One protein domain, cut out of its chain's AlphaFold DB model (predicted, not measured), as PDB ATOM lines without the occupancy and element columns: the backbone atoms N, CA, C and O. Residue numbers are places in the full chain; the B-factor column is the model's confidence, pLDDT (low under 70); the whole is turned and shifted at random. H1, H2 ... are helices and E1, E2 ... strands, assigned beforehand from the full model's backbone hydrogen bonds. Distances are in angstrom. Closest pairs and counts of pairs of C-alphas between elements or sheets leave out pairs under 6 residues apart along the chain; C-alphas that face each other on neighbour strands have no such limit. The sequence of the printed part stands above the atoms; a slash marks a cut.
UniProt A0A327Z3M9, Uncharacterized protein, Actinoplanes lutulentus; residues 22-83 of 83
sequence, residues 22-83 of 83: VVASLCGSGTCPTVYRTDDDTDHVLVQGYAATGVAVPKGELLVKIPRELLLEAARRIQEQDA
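This is residues 22 to 83 of the 83 residues of an uncharacterized protein of Actinoplanes lutulentus (UniProt A0A327Z3M9). A small sheet of three short strands has one helix, H1, over one face, covering the E1 side and running along the strands, while the other face is bare of named helices. Past E3 the unnamed residues 49 to 67 swing out and fold back as a long loop to H1, its tip at residues 56 to 61 sticking out. The 62 printed residues hold E1, E2, E3 and H1 in that order; the class is mixed, helices and strands, with 26 residues in named elements, under half. The sheet's order is E1 - E2 - E3, all antiparallel. The whole is only just compact, close to loose, with a radius of gyration of the C-alphas of 12.6 A and spans of 36 by 25 by 18 A.

Start at E1, residues 22 to 25, and E2, residues 34 to 37, an antiparallel hairpin at 169 degrees; look for N 23 and O 35, 2.8 A apart. E3, residues 46 to 48, forms the next hairpin with E2, antiparallel at 166 degrees, with N 36 and O 46 2.8 A apart. The three are a meander, each strand the antiparallel neighbour of the one before. H1, residues 68 to 82, is on the sheet at a height of 8.8 A, making two layers, a helix on one face of a sheet. It lies over E1 and runs along the strands, at 23 degrees to E1 on the local plane. Their closest C-alphas are those of Ala 24 and Ala 74, 5.2 A apart. In H1 every O i to N i+4 pair is within hydrogen-bond range.

Find C-alpha 22 at (-57.231, -34.263, -25.344), where E1 begins its 7.3 A. E2 spans 10.3 A and E3 6.7 A. H1 runs 21.7 A from C-alpha 68 at (-43.251, -40.378, -18.072) to C-alpha 82 at (-50.584, -38.976, -38.467).

The C-alphas of Gly 54 and Ala 83, the two farthest apart, are 37.3 A apart. The printed part has no cut. The link from E3 to H1 is long, and in it residues 50 to 51 pair antiparallel with residues 64 to 65. Residues 28 to 31 have pLDDT under 70.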
ATOM      1  N   VAL A  22     -58.071 -33.360 -26.140       92.69
ATOM      2  CA  VAL A  22     -57.231 -34.263 -25.344       92.69
ATOM      3  C   VAL A  22     -56.595 -35.321 -26.244       92.69
ATOM      4  O   VAL A  22     -57.297 -36.096 -26.891       92.69
ATOM      5  N   VAL A  23     -55.268 -35.395 -26.216       94.19
ATOM      6  CA  VAL A  23     -54.494 -36.494 -26.803       94.19
ATOM      7  C   VAL A  23     -54.379 -37.623 -25.783       94.19
ATOM      8  O   VAL A  23     -54.783 -38.755 -26.051       94.19
ATOM      9  N   ALA A  24     -53.887 -37.314 -24.580       94.31
ATOM     10  CA  ALA A  24     -53.701 -38.283 -23.506       94.31
ATOM     11  C   ALA A  24     -53.889 -37.643 -22.122       94.31
ATOM     12  O   ALA A  24     -53.511 -36.495 -21.903       94.31
ATOM     13  N   SER A  25     -54.435 -38.421 -21.185       92.19
ATOM     14  CA  SER A  25     -54.542 -38.118 -19.753       92.19
ATOM     15  C   SER A  25     -54.453 -39.431 -18.974       92.19
ATOM     16  O   SER A  25     -54.892 -40.472 -19.466       92.19
ATOM     17  N   LEU A  26     -53.907 -39.390 -17.756       84.19
ATOM     18  CA  LEU A  26     -53.818 -40.561 -16.870       84.19
ATOM     19  C   LEU A  26     -55.033 -40.746 -15.957       84.19
ATOM     20  O   LEU A  26     -55.121 -41.756 -15.259       84.19
ATOM     21  N   CYS A  27     -55.984 -39.812 -15.954       77.38
ATOM     22  CA  CYS A  27     -57.263 -40.015 -15.286       77.38
ATOM     23  C   CYS A  27     -58.430 -39.379 -16.049       77.38
ATOM     24  O   CYS A  27     -58.267 -38.420 -16.801       77.38
ATOM     25  N   GLY A  28     -59.626 -39.936 -15.852       63.09
ATOM     26  CA  GLY A  28     -60.857 -39.491 -16.515       63.09
ATOM     27  C   GLY A  28     -61.495 -38.225 -15.927       63.09
ATOM     28  O   GLY A  28     -62.567 -37.842 -16.382       63.09
ATOM     29  N   SER A  29     -60.886 -37.587 -14.919       55.66
ATOM     30  CA  SER A  29     -61.383 -36.358 -14.283       55.66
ATOM     31  C   SER A  29     -60.324 -35.242 -14.269       55.66
ATOM     32  O   SER A  29     -59.120 -35.486 -14.265       55.66
ATOM     33  N   GLY A  30     -60.797 -33.993 -14.334       57.28
ATOM     34  CA  GLY A  30     -60.080 -32.820 -14.860       57.28
ATOM     35  C   GLY A  30     -58.978 -32.186 -14.004       57.28
ATOM     36  O   GLY A  30     -58.862 -30.965 -13.997       57.28
ATOM     37  N   THR A  31     -58.165 -32.966 -13.296       68.62
ATOM     38  CA  THR A  31     -56.976 -32.439 -12.593       68.62
ATOM     39  C   THR A  31     -55.677 -33.161 -12.939       68.62
ATOM     40  O   THR A  31     -54.612 -32.742 -12.482       68.62
ATOM     41  N   CYS A  32     -55.721 -34.211 -13.763       83.25
ATOM     42  CA  CYS A  32     -54.507 -34.905 -14.174       83.25
ATOM     43  C   CYS A  32     -53.682 -34.103 -15.187       83.25
ATOM     44  O   CYS A  32     -54.245 -33.397 -16.030       83.25
ATOM     45  N   PRO A  33     -52.344 -34.255 -15.155       89.50
ATOM     46  CA  PRO A  33     -51.495 -33.878 -16.275       89.50
ATOM     47  C   PRO A  33     -52.077 -34.433 -17.579       89.50
ATOM     48  O   PRO A  33     -52.473 -35.601 -17.640       89.50
ATOM     49  N   THR A  34     -52.167 -33.575 -18.587       92.94
ATOM     50  CA  THR A  34     -52.880 -33.850 -19.838       92.94
ATOM     51  C   THR A  34     -52.097 -33.248 -20.999       92.94
ATOM     52  O   THR A  34     -51.539 -32.158 -20.876       92.94
ATOM     53  N   VAL A  35     -52.044 -33.969 -22.118       94.81
ATOM     54  CA  VAL A  35     -51.501 -33.469 -23.386       94.81
ATOM     55  C   VAL A  35     -52.667 -33.168 -24.316       94.81
ATOM     56  O   VAL A  35     -53.563 -34.003 -24.468       94.81
ATOM     57  N   TYR A  36     -52.645 -31.993 -24.935       93.19
ATOM     58  CA  TYR A  36     -53.666 -31.527 -25.862       93.19
ATOM     59  C   TYR A  36     -53.068 -31.199 -27.225       93.19
ATOM     60  O   TYR A  36     -51.882 -30.892 -27.336       93.19
ATOM     61  N   ARG A  37     -53.924 -31.195 -28.242       92.69
ATOM     62  CA  ARG A  37     -53.641 -30.650 -29.568       92.69
ATOM     63  C   ARG A  37     -54.708 -29.625 -29.930       92.69
ATOM     64  O   ARG A  37     -55.865 -29.777 -29.532       92.69
ATOM     65  N   THR A  38     -54.319 -28.607 -30.671       89.19
ATOM     66  CA  THR A  38     -55.205 -27.593 -31.239       89.19
ATOM     67  C   THR A  38     -55.389 -27.862 -32.731       89.19
ATOM     68  O   THR A  38     -54.504 -28.409 -33.384       89.19
ATOM     69  N   ASP A  39     -56.568 -27.557 -33.276       83.81
ATOM     70  CA  ASP A  39     -56.867 -27.881 -34.681       83.81
ATOM     71  C   ASP A  39     -56.127 -26.934 -35.660       83.81
ATOM     72  O   ASP A  39     -55.971 -27.258 -36.834       83.81
ATOM     73  N   ASP A  40     -55.673 -25.769 -35.183       86.69
ATOM     74  CA  ASP A  40     -54.985 -24.713 -35.941       86.69
ATOM     75  C   ASP A  40     -53.449 -24.735 -35.829       86.69
ATOM     76  O   ASP A  40     -52.781 -24.036 -36.589       86.69
ATOM     77  N   ASP A  41     -52.886 -25.552 -34.934       85.94
ATOM     78  CA  ASP A  41     -51.440 -25.746 -34.769       85.94
ATOM     79  C   ASP A  41     -51.145 -27.240 -34.612       85.94
ATOM     80  O   ASP A  41     -51.239 -27.813 -33.525       85.94
ATOM     81  N   THR A  42     -50.845 -27.889 -35.736       85.00
ATOM     82  CA  THR A  42     -50.562 -29.330 -35.788       85.00
ATOM     83  C   THR A  42     -49.123 -29.670 -35.421       85.00
ATOM     84  O   THR A  42     -48.838 -30.830 -35.134       85.00
ATOM     85  N   ASP A  43     -48.227 -28.681 -35.435       89.38
ATOM     86  CA  ASP A  43     -46.796 -28.879 -35.191       89.38
ATOM     87  C   ASP A  43     -46.465 -28.860 -33.692       89.38
ATOM     88  O   ASP A  43     -45.423 -29.372 -33.271       89.38
ATOM     89  N   HIS A  44     -47.361 -28.305 -32.871       91.69
ATOM     90  CA  HIS A  44     -47.190 -28.208 -31.428       91.69
ATOM     91  C   HIS A  44     -48.271 -28.964 -30.657       91.69
ATOM     92  O   HIS A  44     -49.385 -29.224 -31.110       91.69
ATOM     93  N   VAL A  45     -47.927 -29.304 -29.417       93.50
ATOM     94  CA  VAL A  45     -48.858 -29.851 -28.432       93.50
ATOM     95  C   VAL A  45     -48.830 -28.994 -27.179       93.50
ATOM     96  O   VAL A  45     -47.781 -28.490 -26.773       93.50
ATOM     97  N   LEU A  46     -49.981 -28.862 -26.526       94.06
ATOM     98  CA  LEU A  46     -50.076 -28.198 -25.231       94.06
ATOM     99  C   LEU A  46     -49.906 -29.236 -24.127       94.06
ATOM    100  O   LEU A  46     -50.525 -30.301 -24.157       94.06
ATOM    101  N   VAL A  47     -49.091 -28.923 -23.124       94.44
ATOM    102  CA  VAL A  47     -48.771 -29.853 -22.037       94.44
ATOM    103  C   VAL A  47     -49.142 -29.232 -20.697       94.44
ATOM    104  O   VAL A  47     -48.528 -28.263 -20.254       94.44
ATOM    105  N   GLN A  48     -50.124 -29.824 -20.016       92.62
ATOM    106  CA  GLN A  48     -50.461 -29.481 -18.639       92.62
ATOM    107  C   GLN A  48     -49.605 -30.296 -17.666       92.62
ATOM    108  O   GLN A  48     -49.602 -31.529 -17.689       92.62
ATOM    109  N   GLY A  49     -48.950 -29.602 -16.741       91.06
ATOM    110  CA  GLY A  49     -48.193 -30.198 -15.647       91.06
ATOM    111  C   GLY A  49     -47.832 -29.163 -14.587       91.06
ATOM    112  O   GLY A  49     -48.207 -27.996 -14.681       91.06
ATOM    113  N   TYR A  50     -47.094 -29.587 -13.565       90.56
ATOM    114  CA  TYR A  50     -46.597 -28.671 -12.535       90.56
ATOM    115  C   TYR A  50     -45.342 -27.956 -13.018       90.56
ATOM    116  O   TYR A  50     -44.466 -28.610 -13.573       90.56
ATOM    117  N   ALA A  51     -45.202 -26.657 -12.757       92.44
ATOM    118  CA  ALA A  51     -43.961 -25.947 -13.059       92.44
ATOM    119  C   ALA A  51     -42.768 -26.621 -12.355       92.44
ATOM    120  O   ALA A  51     -42.788 -26.864 -11.145       92.44
ATOM    121  N   ALA A  52     -41.741 -26.955 -13.127       91.12
ATOM    122  CA  ALA A  52     -40.501 -27.509 -12.615       91.12
ATOM    123  C   ALA A  52     -39.550 -26.383 -12.183       91.12
ATOM    124  O   ALA A  52     -39.616 -25.255 -12.668       91.12
ATOM    125  N   THR A  53     -38.637 -26.707 -11.272       90.75
ATOM    126  CA  THR A  53     -37.561 -25.813 -10.824       90.75
ATOM    127  C   THR A  53     -36.213 -26.517 -10.979       90.75
ATOM    128  O   THR A  53     -36.164 -27.732 -11.166       90.75
ATOM    129  N   GLY A  54     -35.111 -25.763 -10.926       90.50
ATOM    130  CA  GLY A  54     -33.749 -26.316 -11.006       90.50
ATOM    131  C   GLY A  54     -33.146 -26.378 -12.413       90.50
ATOM    132  O   GLY A  54     -32.000 -26.792 -12.557       90.50
ATOM    133  N   VAL A  55     -33.876 -25.924 -13.434       92.56
ATOM    134  CA  VAL A  55     -33.379 -25.735 -14.805       92.56
ATOM    135  C   VAL A  55     -33.683 -24.301 -15.226       92.56
ATOM    136  O   VAL A  55     -34.792 -23.816 -15.000       92.56
ATOM    137  N   ALA A  56     -32.698 -23.611 -15.801       93.06
ATOM    138  CA  ALA A  56     -32.908 -22.284 -16.370       93.06
ATOM    139  C   ALA A  56     -33.672 -22.411 -17.692       93.06
ATOM    140  O   ALA A  56     -33.260 -23.163 -18.573       93.06
ATOM    141  N   VAL A  57     -34.773 -21.673 -17.811       94.19
ATOM    142  CA  VAL A  57     -35.674 -21.709 -18.966       94.19
ATOM    143  C   VAL A  57     -35.729 -20.307 -19.587       94.19
ATOM    144  O   VAL A  57     -35.790 -19.328 -18.832       94.19
ATOM    145  N   PRO A  58     -35.664 -20.169 -20.925       95.62
ATOM    146  CA  PRO A  58     -35.779 -18.881 -21.602       95.62
ATOM    147  C   PRO A  58     -37.078 -18.133 -21.283       95.62
ATOM    148  O   PRO A  58     -38.095 -18.701 -20.882       95.62
ATOM    149  N   LYS A  59     -37.058 -16.814 -21.492       94.81
ATOM    150  CA  LYS A  59     -38.244 -15.974 -21.301       94.81
ATOM    151  C   LYS A  59     -39.357 -16.413 -22.256       94.81
ATOM    152  O   LYS A  59     -39.159 -16.409 -23.464       94.81
ATOM    153  N   GLY A  60     -40.541 -16.668 -21.703       93.56
ATOM    154  CA  GLY A  60     -41.722 -17.084 -22.465       93.56
ATOM    155  C   GLY A  60     -41.922 -18.598 -22.517       93.56
ATOM    156  O   GLY A  60     -42.995 -19.037 -22.911       93.56
ATOM    157  N   GLU A  61     -40.948 -19.384 -22.060       93.88
ATOM    158  CA  GLU A  61     -41.053 -20.839 -21.964       93.88
ATOM    159  C   GLU A  61     -41.368 -21.280 -20.526       93.88
ATOM    160  O   GLU A  61     -41.006 -20.621 -19.546       93.88
ATOM    161  N   LEU A  62     -42.042 -22.425 -20.393       94.69
ATOM    162  CA  LEU A  62     -42.322 -23.073 -19.114       94.69
ATOM    163  C   LEU A  62     -41.827 -24.515 -19.162       94.69
ATOM    164  O   LEU A  62     -42.206 -25.282 -20.043       94.69
ATOM    165  N   LEU A  63     -41.031 -24.907 -18.169       95.31
ATOM    166  CA  LEU A  63     -40.708 -26.312 -17.955       95.31
ATOM    167  C   LEU A  63     -41.745 -26.923 -17.018       95.31
ATOM    168  O   LEU A  63     -41.944 -26.437 -15.903       95.31
ATOM    169  N   VAL A  64     -42.383 -28.006 -17.453       94.31
ATOM    170  CA  VAL A  64     -43.416 -28.700 -16.679       94.31
ATOM    171  C   VAL A  64     -42.997 -30.124 -16.332       94.31
ATOM    172  O   VAL A  64     -42.376 -30.834 -17.120       94.31
ATOM    173  N   LYS A  65     -43.358 -30.562 -15.128       93.00
ATOM    174  CA  LYS A  65     -43.236 -31.937 -14.662       93.00
ATOM    175  C   LYS A  65     -44.515 -32.689 -15.012       93.00
ATOM    176  O   LYS A  65     -45.584 -32.381 -14.480       93.00
ATOM    177  N   ILE A  66     -44.369 -33.710 -15.850       93.38
ATOM    178  CA  ILE A  66     -45.426 -34.658 -16.202       93.38
ATOM    179  C   ILE A  66     -44.958 -36.098 -15.955       93.38
ATOM    180  O   ILE A  66     -43.749 -36.352 -15.945       93.38
ATOM    181  N   PRO A  67     -45.877 -37.053 -15.743       93.62
ATOM    182  CA  PRO A  67     -45.507 -38.456 -15.623       93.62
ATOM    183  C   PRO A  67     -44.966 -39.001 -16.950       93.62
ATOM    184  O   PRO A  67     -45.441 -38.645 -18.029       93.62
ATOM    185  N   ARG A  68     -43.952 -39.868 -16.882       95.50
ATOM    186  CA  ARG A  68     -43.251 -40.378 -18.072       95.50
ATOM    187  C   ARG A  68     -44.184 -41.189 -18.970       95.50
ATOM    188  O   ARG A  68     -44.112 -41.099 -20.189       95.50
ATOM    189  N   GLU A  69     -45.041 -41.990 -18.361       94.69
ATOM    190  CA  GLU A  69     -46.033 -42.823 -19.027       94.69
ATOM    191  C   GLU A  69     -47.059 -41.996 -19.808       94.69
ATOM    192  O   GLU A  69     -47.439 -42.400 -20.902       94.69
ATOM    193  N   LEU A  70     -47.422 -40.802 -19.318       94.81
ATOM    194  CA  LEU A  70     -48.288 -39.880 -20.055       94.81
ATOM    195  C   LEU A  70     -47.619 -39.408 -21.346       94.81
ATOM    196  O   LEU A  70     -48.258 -39.395 -22.393       94.81
ATOM    197  N   LEU A  71     -46.337 -39.035 -21.274       95.50
ATOM    198  CA  LEU A  71     -45.585 -38.577 -22.442       95.50
ATOM    199  C   LEU A  71     -45.478 -39.676 -23.506       95.50
ATOM    200  O   LEU A  71     -45.674 -39.412 -24.689       95.50
ATOM    201  N   LEU A  72     -45.192 -40.910 -23.087       96.50
ATOM    202  CA  LEU A  72     -45.098 -42.046 -24.005       96.50
ATOM    203  C   LEU A  72     -46.441 -42.372 -24.660       96.50
ATOM    204  O   LEU A  72     -46.489 -42.620 -25.862       96.50
ATOM    205  N   GLU A  73     -47.525 -42.351 -23.887       95.75
ATOM    206  CA  GLU A  73     -48.864 -42.591 -24.415       95.75
ATOM    207  C   GLU A  73     -49.297 -41.487 -25.387       95.75
ATOM    208  O   GLU A  73     -49.878 -41.779 -26.432       95.75
ATOM    209  N   ALA A  74     -48.975 -40.226 -25.086       95.50
ATOM    210  CA  ALA A  74     -49.213 -39.117 -26.003       95.50
ATOM    211  C   ALA A  74     -48.448 -39.307 -27.321       95.50
ATOM    212  O   ALA A  74     -49.055 -39.220 -28.384       95.50
ATOM    213  N   ALA A  75     -47.152 -39.636 -27.260       95.62
ATOM    214  CA  ALA A  75     -46.329 -39.865 -28.448       95.62
ATOM    215  C   ALA A  75     -46.889 -40.989 -29.335       95.62
ATOM    216  O   ALA A  75     -47.004 -40.810 -30.546       95.62
ATOM    217  N   ARG A  76     -47.301 -42.115 -28.733       96.44
ATOM    218  CA  ARG A  76     -47.936 -43.229 -29.454       96.44
ATOM    219  C   ARG A  76     -49.213 -42.784 -30.174       96.44
ATOM    220  O   ARG A  76     -49.389 -43.084 -31.347       96.44
ATOM    221  N   ARG A  77     -50.097 -42.053 -29.487       94.88
ATOM    222  CA  ARG A  77     -51.371 -41.591 -30.066       94.88
ATOM    223  C   ARG A  77     -51.190 -40.572 -31.181       94.88
ATOM    224  O   ARG A  77     -51.965 -40.596 -32.127       94.88
ATOM    225  N   ILE A  78     -50.196 -39.693 -31.072       93.00
ATOM    226  CA  ILE A  78     -49.876 -38.724 -32.129       93.00
ATOM    227  C   ILE A  78     -49.460 -39.476 -33.395       93.00
ATOM    228  O   ILE A  78     -50.052 -39.272 -34.447       93.00
ATOM    229  N   GLN A  79     -48.551 -40.446 -33.269       93.06
ATOM    230  CA  GLN A  79     -48.119 -41.276 -34.399       93.06
ATOM    231  C   GLN A  79     -49.277 -42.028 -35.072       93.06
ATOM    232  O   GLN A  79     -49.277 -42.179 -36.286       93.06
ATOM    233  N   GLU A  80     -50.264 -42.493 -34.301       91.50
ATOM    234  CA  GLU A  80     -51.462 -43.163 -34.832       91.50
ATOM    235  C   GLU A  80     -52.425 -42.222 -35.561       91.50
ATOM    236  O   GLU A  80     -53.206 -42.679 -36.387       91.50
ATOM    237  N   GLN A  81     -52.409 -40.930 -35.234       82.50
ATOM    238  CA  GLN A  81     -53.258 -39.922 -35.872       82.50
ATOM    239  C   GLN A  81     -52.657 -39.388 -37.175       82.50
ATOM    240  O   GLN A  81     -53.409 -38.913 -38.023       82.50
ATOM    241  N   ASP A  82     -51.333 -39.461 -37.305       81.25
ATOM    242  CA  ASP A  82     -50.584 -38.976 -38.467       81.25
ATOM    243  C   ASP A  82     -50.338 -40.076 -39.524       81.25
ATOM    244  O   ASP A  82     -49.830 -39.785 -40.610       81.25
ATOM    245  N   ALA A  83     -50.662 -41.335 -39.198       75.25
ATOM    246  CA  ALA A  83     -50.537 -42.510 -40.068       75.25
ATOM    247  C   ALA A  83     -51.761 -42.702 -40.979       75.25
ATOM    248  O   ALA A  83     -51.546 -43.096 -42.150       75.25
TER     249      ALA A  83